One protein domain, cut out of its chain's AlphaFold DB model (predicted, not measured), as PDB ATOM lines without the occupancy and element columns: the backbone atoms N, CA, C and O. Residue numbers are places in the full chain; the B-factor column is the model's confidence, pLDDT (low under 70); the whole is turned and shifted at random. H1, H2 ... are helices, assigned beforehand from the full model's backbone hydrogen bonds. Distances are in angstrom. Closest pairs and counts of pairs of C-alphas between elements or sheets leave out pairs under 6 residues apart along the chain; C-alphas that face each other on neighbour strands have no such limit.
ATOM      1  N   SER A   4       4.091  -4.284  41.525       75.88
ATOM      2  CA  SER A   4       3.792  -5.170  40.393       75.88
ATOM      3  C   SER A   4       4.926  -5.210  39.370       75.88
ATOM      4  O   SER A   4       5.265  -6.279  38.866       75.88
ATOM      5  N   GLU A   5       5.542  -4.063  39.088       75.81
ATOM      6  CA  GLU A   5       6.677  -3.959  38.174       75.81
ATOM      7  C   GLU A   5       7.896  -4.681  38.754       75.81
ATOM      8  O   GLU A   5       8.550  -5.436  38.038       75.81
ATOM      9  N   LEU A   6       8.146  -4.528  40.060       73.50
ATOM     10  CA  LEU A   6       9.199  -5.237  40.793       73.50
ATOM     11  C   LEU A   6       8.965  -6.755  40.840       73.50
ATOM     12  O   LEU A   6       9.882  -7.526  40.576       73.50
ATOM     13  N   GLY A   7       7.737  -7.200  41.117       70.56
ATOM     14  CA  GLY A   7       7.398  -8.624  41.139       70.56
ATOM     15  C   GLY A   7       7.566  -9.291  39.770       70.56
ATOM     16  O   GLY A   7       8.169 -10.358  39.670       70.56
ATOM     17  N   VAL A   8       7.104  -8.638  38.697       75.12
ATOM     18  CA  VAL A   8       7.279  -9.135  37.321       75.12
ATOM     19  C   VAL A   8       8.754  -9.158  36.934       75.12
ATOM     20  O   VAL A   8       9.226 -10.144  36.374       75.12
ATOM     21  N   SER A   9       9.507  -8.108  37.258       71.44
ATOM     22  CA  SER A   9      10.929  -8.052  36.922       71.44
ATOM     23  C   SER A   9      11.774  -9.049  37.724       71.44
ATOM     24  O   SER A   9      12.765  -9.548  37.185       71.44
ATOM     25  N   PHE A  10      11.350  -9.424  38.936       72.19
ATOM     26  CA  PHE A  10      11.914 -10.538  39.704       72.19
ATOM     27  C   PHE A  10      11.584 -11.892  39.066       72.19
ATOM     28  O   PHE A  10      12.489 -12.693  38.846       72.19
ATOM     29  N   ALA A  11      10.319 -12.130  38.701       69.69
ATOM     30  CA  ALA A  11       9.882 -13.386  38.088       69.69
ATOM     31  C   ALA A  11      10.521 -13.640  36.712       69.69
ATOM     32  O   ALA A  11      10.852 -14.773  36.383       69.69
ATOM     33  N   LEU A  12      10.722 -12.581  35.924       69.25
ATOM     34  CA  LEU A  12      11.402 -12.635  34.625       69.25
ATOM     35  C   LEU A  12      12.930 -12.640  34.739       69.25
ATOM     36  O   LEU A  12      13.616 -12.619  33.722       69.25
ATOM     37  N   GLY A  13      13.470 -12.575  35.955       63.53
ATOM     38  CA  GLY A  13      14.905 -12.535  36.170       63.53
ATOM     39  C   GLY A  13      15.618 -11.324  35.564       63.53
ATOM     40  O   GLY A  13      16.785 -11.364  35.191       63.53
ATOM     41  N   SER A  14      14.923 -10.198  35.466       65.75
ATOM     42  CA  SER A  14      15.518  -8.926  35.030       65.75
ATOM     43  C   SER A  14      16.081  -8.099  36.196       65.75
ATOM     44  O   SER A  14      16.726  -7.073  35.989       65.75
ATOM     45  N   LEU A  15      15.872  -8.569  37.428       65.25
ATOM     46  CA  LEU A  15      16.279  -7.946  38.686       65.25
ATOM     47  C   LEU A  15      17.541  -8.619  39.268       65.25
ATOM     48  O   LEU A  15      17.535  -9.076  40.405       65.25
ATOM     49  N   TYR A  16      18.646  -8.698  38.516       58.84
ATOM     50  CA  TYR A  16      19.885  -9.324  39.011       58.84
ATOM     51  C   TYR A  16      21.090  -8.385  39.014       58.84
ATOM     52  O   TYR A  16      21.396  -7.714  38.030       58.84
ATOM     53  N   ASN A  17      21.840  -8.405  40.120       52.00
ATOM     54  CA  ASN A  17      23.169  -7.807  40.231       52.00
ATOM     55  C   ASN A  17      24.219  -8.924  40.036       52.00
ATOM     56  O   ASN A  17      24.776  -9.457  40.987       52.00
ATOM     57  N   THR A  18      24.384  -9.356  38.781       51.38
ATOM     58  CA  THR A  18      25.542 -10.105  38.242       51.38
ATOM     59  C   THR A  18      26.162 -11.201  39.139       51.38
ATOM     60  O   THR A  18      27.170 -10.945  39.790       51.38
ATOM     61  N   GLN A  19      25.596 -12.421  39.142       52.25
ATOM     62  CA  GLN A  19      26.284 -13.746  39.186       52.25
ATOM     63  C   GLN A  19      25.375 -14.885  39.673       52.25
ATOM     64  O   GLN A  19      25.650 -16.035  39.357       52.25
ATOM     65  N   ASP A  20      24.305 -14.590  40.417       57.75
ATOM     66  CA  ASP A  20      23.381 -15.614  40.918       57.75
ATOM     67  C   ASP A  20      21.949 -15.056  40.990       57.75
ATOM     68  O   ASP A  20      21.730 -14.095  41.739       57.75
ATOM     69  N   PRO A  21      20.980 -15.627  40.247       61.00
ATOM     70  CA  PRO A  21      19.589 -15.188  40.273       61.00
ATOM     71  C   PRO A  21      18.908 -15.355  41.646       61.00
ATOM     72  O   PRO A  21      17.831 -14.808  41.875       61.00
ATOM     73  N   CYS A  22      19.536 -16.057  42.596       67.44
ATOM     74  CA  CYS A  22      19.055 -16.160  43.976       67.44
ATOM     75  C   CYS A  22      19.414 -14.974  44.866       67.44
ATOM     76  O   CYS A  22      18.905 -14.868  45.985       67.44
ATOM     77  N   LYS A  23      20.337 -14.112  44.439       66.06
ATOM     78  CA  LYS A  23      20.704 -12.937  45.225       66.06
ATOM     79  C   LYS A  23      19.742 -11.818  44.888       66.06
ATOM     80  O   LYS A  23      19.799 -11.258  43.794       66.06
ATOM     81  N   LEU A  24      18.884 -11.490  45.852       64.56
ATOM     82  CA  LEU A  24      17.985 -10.354  45.726       64.56
ATOM     83  C   LEU A  24      18.799  -9.091  45.416       64.56
ATOM     84  O   LEU A  24      19.789  -8.810  46.103       64.56
ATOM     85  N   PRO A  25      18.425  -8.334  44.374       63.69
ATOM     86  CA  PRO A  25      19.072  -7.070  44.087       63.69
ATOM     87  C   PRO A  25      18.755  -6.085  45.211       63.69
ATOM     88  O   PRO A  25      17.684  -6.117  45.817       63.69
ATOM     89  N   VAL A  26      19.681  -5.166  45.465       66.00
ATOM     90  CA  VAL A  26      19.428  -4.063  46.393       66.00
ATOM     91  C   VAL A  26      18.452  -3.100  45.720       66.00
ATOM     92  O   VAL A  26      18.852  -2.273  44.900       66.00
ATOM     93  N   ILE A  27      17.164  -3.225  46.038       68.38
ATOM     94  CA  ILE A  27      16.152  -2.246  45.641       68.38
ATOM     95  C   ILE A  27      16.281  -1.037  46.572       68.38
ATOM     96  O   ILE A  27      16.297  -1.175  47.792       68.38
ATOM     97  N   THR A  28      16.364   0.164  46.007       66.56
ATOM     98  CA  THR A  28      16.323   1.424  46.761       66.56
ATOM     99  C   THR A  28      15.030   2.163  46.446       66.56
ATOM    100  O   THR A  28      14.686   2.307  45.274       66.56
ATOM    101  N   GLY A  29      14.335   2.677  47.459       68.81
ATOM    102  CA  GLY A  29      13.097   3.441  47.280       68.81
ATOM    103  C   GLY A  29      12.034   3.077  48.312       68.81
ATOM    104  O   GLY A  29      12.261   2.233  49.171       68.81
ATOM    105  N   SER A  30      10.866   3.712  48.221       76.12
ATOM    106  CA  SER A  30       9.756   3.516  49.166       76.12
ATOM    107  C   SER A  30       9.214   2.084  49.205       76.12
ATOM    108  O   SER A  30       8.704   1.670  50.233       76.12
ATOM    109  N   SER A  31       9.349   1.329  48.114       73.75
ATOM    110  CA  SER A  31       8.863  -0.056  47.996       73.75
ATOM    111  C   SER A  31       9.935  -1.107  48.308       73.75
ATOM    112  O   SER A  31       9.700  -2.295  48.124       73.75
ATOM    113  N   ALA A  32      11.132  -0.690  48.739       74.25
ATOM    114  CA  ALA A  32      12.247  -1.605  48.987       74.25
ATOM    115  C   ALA A  32      11.979  -2.567  50.153       74.25
ATOM    116  O   ALA A  32      12.345  -3.739  50.075       74.25
ATOM    117  N   GLU A  33      11.344  -2.074  51.216       77.06
ATOM    118  CA  GLU A  33      11.022  -2.858  52.412       77.06
ATOM    119  C   GLU A  33       9.940  -3.901  52.100       77.06
ATOM    120  O   GLU A  33      10.198  -5.094  52.238       77.06
ATOM    121  N   GLU A  34       8.809  -3.473  51.525       80.25
ATOM    122  CA  GLU A  34       7.717  -4.364  51.094       80.25
ATOM    123  C   GLU A  34       8.180  -5.420  50.077       80.25
ATOM    124  O   GLU A  34       7.798  -6.587  50.165       80.25
ATOM    125  N   PHE A  35       9.034  -5.045  49.118       78.62
ATOM    126  CA  PHE A  35       9.591  -6.002  48.165       78.62
ATOM    127  C   PHE A  35      10.506  -7.022  48.847       78.62
ATOM    128  O   PHE A  35      10.466  -8.202  48.508       78.62
ATOM    129  N   SER A  36      11.332  -6.584  49.800       77.25
ATOM    130  CA  SER A  36      12.247  -7.476  50.519       77.25
ATOM    131  C   SER A  36      11.489  -8.477  51.391       77.25
ATOM    132  O   SER A  36      11.873  -9.647  51.438       77.25
ATOM    133  N   GLU A  37      10.406  -8.045  52.042       82.56
ATOM    134  CA  GLU A  37       9.501  -8.927  52.784       82.56
ATOM    135  C   GLU A  37       8.843  -9.949  51.851       82.56
ATOM    136  O   GLU A  37       9.024 -11.151  52.042       82.56
ATOM    137  N   TRP A  38       8.187  -9.486  50.781       84.38
ATOM    138  CA  TRP A  38       7.549 -10.363  49.796       84.38
ATOM    139  C   TRP A  38       8.529 -11.373  49.186       84.38
ATOM    140  O   TRP A  38       8.233 -12.564  49.092       84.38
ATOM    141  N   ALA A  39       9.718 -10.923  48.786       77.25
ATOM    142  CA  ALA A  39      10.714 -11.784  48.163       77.25
ATOM    143  C   ALA A  39      11.275 -12.826  49.147       77.25
ATOM    144  O   ALA A  39      11.576 -13.958  48.758       77.25
ATOM    145  N   SER A  40      11.382 -12.473  50.429       77.25
ATOM    146  CA  SER A  40      11.773 -13.412  51.486       77.25
ATOM    147  C   SER A  40      10.689 -14.467  51.729       77.25
ATOM    148  O   SER A  40      10.997 -15.656  51.809       77.25
ATOM    149  N   GLU A  41       9.417 -14.067  51.779       81.50
ATOM    150  CA  GLU A  41       8.289 -15.003  51.887       81.50
ATOM    151  C   GLU A  41       8.212 -15.939  50.674       81.50
ATOM    152  O   GLU A  41       8.100 -17.155  50.834       81.50
ATOM    153  N   TRP A  42       8.352 -15.395  49.463       79.50
ATOM    154  CA  TRP A  42       8.329 -16.163  48.218       79.50
ATOM    155  C   TRP A  42       9.447 -17.206  48.155       79.50
ATOM    156  O   TRP A  42       9.207 -18.372  47.836       79.50
ATOM    157  N   THR A  43      10.678 -16.811  48.481       75.25
ATOM    158  CA  THR A  43      11.823 -17.732  48.473       75.25
ATOM    159  C   THR A  43      11.706 -18.803  49.556       75.25
ATOM    160  O   THR A  43      12.065 -19.956  49.307       75.25
ATOM    161  N   SER A  44      11.152 -18.468  50.726       79.56
ATOM    162  CA  SER A  44      10.845 -19.450  51.770       79.56
ATOM    163  C   SER A  44       9.782 -20.449  51.310       79.56
ATOM    164  O   SER A  44       9.974 -21.655  51.460       79.56
ATOM    165  N   TRP A  45       8.697 -19.969  50.696       82.75
ATOM    166  CA  TRP A  45       7.645 -20.816  50.132       82.75
ATOM    167  C   TRP A  45       8.202 -21.762  49.057       82.75
ATOM    168  O   TRP A  45       7.995 -22.973  49.119       82.75
ATOM    169  N   GLN A  46       9.009 -21.251  48.124       76.00
ATOM    170  CA  GLN A  46       9.663 -22.093  47.119       76.00
ATOM    171  C   GLN A  46      10.563 -23.162  47.745       76.00
ATOM    172  O   GLN A  46      10.612 -24.283  47.241       76.00
ATOM    173  N   ALA A  47      11.274 -22.837  48.829       76.88
ATOM    174  CA  ALA A  47      12.130 -23.787  49.534       76.88
ATOM    175  C   ALA A  47      11.335 -24.914  50.219       76.88
ATOM    176  O   ALA A  47      11.828 -26.043  50.273       76.88
ATOM    177  N   GLU A  48      10.128 -24.628  50.712       82.62
ATOM    178  CA  GLU A  48       9.220 -25.613  51.314       82.62
ATOM    179  C   GLU A  48       8.616 -26.556  50.262       82.62
ATOM    180  O   GLU A  48       8.541 -27.766  50.480       82.62
ATOM    181  N   HIS A  49       8.290 -26.034  49.077       83.69
ATOM    182  CA  HIS A  49       7.644 -26.791  47.998       83.69
ATOM    183  C   HIS A  49       8.612 -27.443  46.991       83.69
ATOM    184  O   HIS A  49       8.190 -28.006  45.980       83.69
ATOM    185  N   VAL A  50       9.924 -27.450  47.260       84.12
ATOM    186  CA  VAL A  50      10.937 -28.120  46.411       84.12
ATOM    187  C   VAL A  50      10.598 -29.585  46.127       84.12
ATOM    188  O   VAL A  50      10.868 -30.082  45.034       84.12
ATOM    189  N   SER A  51      10.040 -30.295  47.107       83.00
ATOM    190  CA  SER A  51       9.675 -31.708  46.979       83.00
ATOM    191  C   SER A  51       8.630 -31.938  45.886       83.00
ATOM    192  O   SER A  51       8.734 -32.909  45.144       83.00
ATOM    193  N   GLU A  52       7.668 -31.029  45.736       84.25
ATOM    194  CA  GLU A  52       6.631 -31.101  44.706       84.25
ATOM    195  C   GLU A  52       7.224 -30.878  43.315       84.25
ATOM    196  O   GLU A  52       6.989 -31.667  42.400       84.25
ATOM    197  N   TYR A  53       8.081 -29.863  43.176       84.12
ATOM    198  CA  TYR A  53       8.826 -29.621  41.941       84.12
ATOM    199  C   TYR A  53       9.694 -30.814  41.547       84.12
ATOM    200  O   TYR A  53       9.778 -31.159  40.370       84.12
ATOM    201  N   ARG A  54      10.309 -31.477  42.529       85.25
ATOM    202  CA  ARG A  54      11.109 -32.678  42.307       85.25
ATOM    203  C   ARG A  54      10.270 -33.855  41.812       85.25
ATOM    204  O   ARG A  54      10.714 -34.547  40.907       85.25
ATOM    205  N   VAL A  55       9.065 -34.061  42.343       86.44
ATOM    206  CA  VAL A  55       8.153 -35.111  41.853       86.44
ATOM    207  C   VAL A  55       7.797 -34.881  40.383       86.44
ATOM    208  O   VAL A  55       7.851 -35.814  39.584       86.44
ATOM    209  N   VAL A  56       7.474 -33.640  40.008       84.94
ATOM    210  CA  VAL A  56       7.173 -33.287  38.610       84.94
ATOM    211  C   VAL A  56       8.405 -33.465  37.721       84.94
ATOM    212  O   VAL A  56       8.301 -34.014  36.626       84.94
ATOM    213  N   TRP A  57       9.579 -33.050  38.199       86.12
ATOM    214  CA  TRP A  57      10.840 -33.204  37.479       86.12
ATOM    215  C   TRP A  57      11.206 -34.675  37.241       86.12
ATOM    216  O   TRP A  57      11.504 -35.066  36.115       86.12
ATOM    217  N   GLU A  58      11.148 -35.511  38.276       85.81
ATOM    218  CA  GLU A  58      11.445 -36.945  38.171       85.81
ATOM    219  C   GLU A  58      10.465 -37.665  37.231       85.81
ATOM    220  O   GLU A  58      10.860 -38.603  36.544       85.81
ATOM    221  N   ALA A  59       9.206 -37.220  37.165       86.81
ATOM    222  CA  ALA A  59       8.196 -37.825  36.301       86.81
ATOM    223  C   ALA A  59       8.277 -37.368  34.836       86.81
ATOM    224  O   ALA A  59       7.934 -38.144  33.944       86.81
ATOM    225  N   CYS A  60       8.676 -36.117  34.588       86.00
ATOM    226  CA  CYS A  60       8.439 -35.475  33.297       86.00
ATOM    227  C   CYS A  60       9.652 -34.718  32.718       86.00
ATOM    228  O   CYS A  60       9.499 -34.056  31.701       86.00
ATOM    229  N   SER A  61      10.851 -34.796  33.305       84.56
ATOM    230  CA  SER A  61      12.038 -34.041  32.832       84.56
ATOM    231  C   SER A  61      12.454 -34.293  31.376       84.56
ATOM    232  O   SER A  61      13.138 -33.452  30.796       84.56
ATOM    233  N   ASP A  62      12.018 -35.402  30.771       83.94
ATOM    234  CA  ASP A  62      12.221 -35.693  29.346       83.94
ATOM    235  C   ASP A  62      11.363 -34.809  28.416       83.94
ATOM    236  O   ASP A  62      11.634 -34.720  27.216       83.94
ATOM    237  N   ASP A  63      10.321 -34.160  28.945       83.25
ATOM    238  CA  ASP A  63       9.482 -33.219  28.208       83.25
ATOM    239  C   ASP A  63      10.057 -31.793  28.333       83.25
ATOM    240  O   ASP A  63      10.102 -31.235  29.436       83.25
ATOM    241  N   PRO A  64      10.462 -31.151  27.222       78.06
ATOM    242  CA  PRO A  64      11.003 -29.796  27.250       78.06
ATOM    243  C   PRO A  64      10.014 -28.746  27.779       78.06
ATOM    244  O   PRO A  64      10.447 -27.686  28.211       78.06
ATOM    245  N   ALA A  65       8.703 -29.008  27.803       79.00
ATOM    246  CA  ALA A  65       7.730 -28.092  28.403       79.00
ATOM    247  C   ALA A  65       7.838 -28.022  29.940       79.00
ATOM    248  O   ALA A  65       7.358 -27.077  30.566       79.00
ATOM    249  N   ILE A  66       8.473 -29.010  30.578       80.62
ATOM    250  CA  ILE A  66       8.601 -29.078  32.038       80.62
ATOM    251  C   ILE A  66       9.657 -28.115  32.567       80.62
ATOM    252  O   ILE A  66       9.521 -27.644  33.695       80.62
ATOM    253  N   THR A  67      10.663 -27.750  31.768       71.44
ATOM    254  CA  THR A  67      11.677 -26.767  32.181       71.44
ATOM    255  C   THR A  67      11.118 -25.356  32.354       71.44
ATOM    256  O   THR A  67      11.744 -24.551  33.041       71.44
ATOM    257  N   ASP A  68       9.945 -25.074  31.778       72.75
ATOM    258  CA  ASP A  68       9.225 -23.805  31.943       72.75
ATOM    259  C   ASP A  68       8.308 -23.813  33.179       72.75
ATOM    260  O   ASP A  68       8.002 -22.765  33.747       72.75
ATOM    261  N   LEU A  69       7.859 -24.996  33.610       73.75
ATOM    262  CA  LEU A  69       6.967 -25.180  34.762       73.75
ATOM    263  C   LEU A  69       7.733 -25.398  36.068       73.75
ATOM    264  O   LEU A  69       7.290 -24.996  37.145       73.75
ATOM    265  N   VAL A  70       8.877 -26.064  35.972       80.44
ATOM    266  CA  VAL A  70       9.754 -26.380  37.090       80.44
ATOM    267  C   VAL A  70      10.949 -25.429  37.024       80.44
ATOM    268  O   VAL A  70      11.577 -25.343  35.972       80.44
ATOM    269  N   PRO A  71      11.316 -24.728  38.115       77.25
ATOM    270  CA  PRO A  71      12.368 -23.712  38.094       77.25
ATOM    271  C   PRO A  71      13.773 -24.343  38.026       77.25
ATOM    272  O   PRO A  71      14.541 -24.337  38.988       77.25
ATOM    273  N   VAL A  72      14.102 -24.912  36.867       76.00
ATOM    274  CA  VAL A  72      15.369 -25.584  36.518       76.00
ATOM    275  C   VAL A  72      16.008 -25.027  35.239       76.00
ATOM    276  O   VAL A  72      17.094 -25.473  34.849       76.00
ATOM    277  N   GLY A  73      15.343 -24.063  34.592       71.38
ATOM    278  CA  GLY A  73      15.844 -23.342  33.426       71.38
ATOM    279  C   GLY A  73      17.152 -22.579  33.694       71.38
ATOM    280  O   GLY A  73      17.626 -22.520  34.830       71.38
ATOM    281  N   PRO A  74      17.776 -22.006  32.652       67.81
ATOM    282  CA  PRO A  74      19.060 -21.305  32.769       67.81
ATOM    283  C   PRO A  74      18.997 -20.079  33.691       67.81
ATOM    284  O   PRO A  74      19.986 -19.762  34.344       67.81
ATOM    285  N   ASP A  75      17.827 -19.448  33.792       68.56
ATOM    286  CA  ASP A  75      17.589 -18.286  34.653       68.56
ATOM    287  C   ASP A  75      17.187 -18.684  36.083       68.56
ATOM    288  O   ASP A  75      17.008 -17.836  36.958       68.56
ATOM    289  N   ALA A  76      17.043 -19.986  36.346       73.81
ATOM    290  CA  ALA A  76      16.691 -20.470  37.662       73.81
ATOM    291  C   ALA A  76      17.892 -20.453  38.608       73.81
ATOM    292  O   ALA A  76      19.032 -20.764  38.260       73.81
ATOM    293  N   CYS A  77      17.582 -20.179  39.869       75.12
ATOM    294  CA  CYS A  77      18.455 -20.383  41.010       75.12
ATOM    295  C   CYS A  77      19.238 -21.701  40.937       75.12
ATOM    296  O   CYS A  77      18.649 -22.773  41.072       75.12
ATOM    297  N   SER A  78      20.569 -21.647  40.817       75.50
ATOM    298  CA  SER A  78      21.421 -22.846  40.703       75.50
ATOM    299  C   SER A  78      21.255 -23.791  41.900       75.50
ATOM    300  O   SER A  78      21.156 -25.009  41.744       75.50
ATOM    301  N   THR A  79      21.120 -23.224  43.102       77.81
ATOM    302  CA  THR A  79      20.858 -23.972  44.339       77.81
ATOM    303  C   THR A  79      19.467 -24.615  44.340       77.81
ATOM    304  O   THR A  79      19.310 -25.738  44.817       77.81
ATOM    305  N   LEU A  80      18.452 -23.934  43.799       78.00
ATOM    306  CA  LEU A  80      17.087 -24.465  43.695       78.00
ATOM    307  C   LEU A  80      17.022 -25.581  42.647       78.00
ATOM    308  O   LEU A  80      16.558 -26.679  42.946       78.00
ATOM    309  N   LYS A  81      17.593 -25.335  41.465       82.00
ATOM    310  CA  LYS A  81      17.760 -26.313  40.389       82.00
ATOM    311  C   LYS A  81      18.452 -27.577  40.889       82.00
ATOM    312  O   LYS A  81      17.973 -28.677  40.631       82.00
ATOM    313  N   ALA A  82      19.536 -27.445  41.649       83.31
ATOM    314  CA  ALA A  82      20.241 -28.576  42.246       83.31
ATOM    315  C   ALA A  82      19.351 -29.396  43.198       83.31
ATOM    316  O   ALA A  82      19.328 -30.627  43.139       83.31
ATOM    317  N   LYS A  83      18.570 -28.723  44.053       82.69
ATOM    318  CA  LYS A  83      17.641 -29.399  44.971       82.69
ATOM    319  C   LYS A  83      16.509 -30.130  44.240       82.69
ATOM    320  O   LYS A  83      16.126 -31.216  44.672       82.69
ATOM    321  N   ILE A  84      16.000 -29.558  43.149       84.38
ATOM    322  CA  ILE A  84      14.916 -30.133  42.339       84.38
ATOM    323  C   ILE A  84      15.414 -31.307  41.496       84.38
ATOM    324  O   ILE A  84      14.831 -32.384  41.530       84.38
ATOM    325  N   THR A  85      16.515 -31.119  40.770       84.88
ATOM    326  CA  THR A  85      17.089 -32.142  39.880       84.88
ATOM    327  C   THR A  85      17.791 -33.271  40.636       84.88
ATOM    328  O   THR A  85      18.219 -34.244  40.026       84.88
ATOM    329  N   GLY A  86      17.984 -33.129  41.953       74.94
ATOM    330  CA  GLY A  86      18.772 -34.060  42.762       74.94
ATOM    331  C   GLY A  86      20.269 -34.051  42.434       74.94
ATOM    332  O   GLY A  86      21.029 -34.810  43.035       74.94
TER     333      GLY A  86
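Overview. This is residues 4 to 86 of the 139 residues of an uncharacterized protein of Fusarium oxysporum f. sp. cubense (strain race 1) (UniProt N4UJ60). One long helix, H2, makes a spine along the longest axis, and the other parts lie on one side of it as two groups: near its first end the short helix H1 with the winding loop of residues 12 to 31, and past its other end a small cluster of H3, H4 and H5. In this cluster H5 packs on H3 at a steep crossing, while H4 is a single short turn at a corner after H3. The printed part has 83 residues with five named helices, in the order H1, H2, H3, H4, H5, and no named strand; the class is all helix. It is only just compact, close to loose, with a radius of gyration of the C-alphas of 13.7 A, and its outline is elongated, spanning 43 by 22 by 21 A.

Along the chain. H1 is residues 4 to 11, 10.5 A from first to last C-alpha, and its C-alpha 4 is at (3.792, -5.170, 40.393). After residues 12 to 31, which hold no named element, comes H2, residues 32 to 48, the longest helix at 24.3 A; its C-alpha 48 is at (9.220, -25.613, 51.314). H3 is residues 50 to 60 and measures 15.2 A. H4 is residues 66 to 69. H5, residues 78 to 85, measures 10.3 A and ends with C-alpha 85 at (17.089, -32.142, 39.880).

Arrangement. H1 and H2 are close but not clearly touching, with the closest C-alphas, those of Leu 6 and Phe 35, 7.4 A apart. They run the same way at a steep tilt of 38 degrees. H2 and H3 meet only through their link. H3 and H4 touch only at the corner, and only just, with 3 pairs of C-alphas within 8 A; the closest are those of Cys 60 and Ile 66, at 6.5 A. H3 and H5 touch, with the closest C-alphas, those of Arg 54 and Ile 84, 4.6 A apart. They run the same way at a steep tilt of 56 degrees. H2 and H5 are close but not clearly touching, with Ala 47 and Leu 80 the closest C-alphas at 7.7 A, and run the same way at a shallow tilt of 27 degrees. H1 is apart from H3, H4 and H5. In H1, H2, H3 and H5 every O i to N i+4 pair is within hydrogen-bond range; H4 is too short for such a pair.

Size, cuts and confidence. The two C-alphas farthest apart, those of Ser 30 and Asp 62, are 44.0 A apart. The printed part has no cut. The link from H1 to H2, with 20 residues, is long; the link from H4 to H5 is short, and those from H2 to H3 and from H3 to H4 are tight. The mean pLDDT of the printed part is 75.3, and the model's confidence is low, under 70, at residues 11 to 29 and 74 to 75.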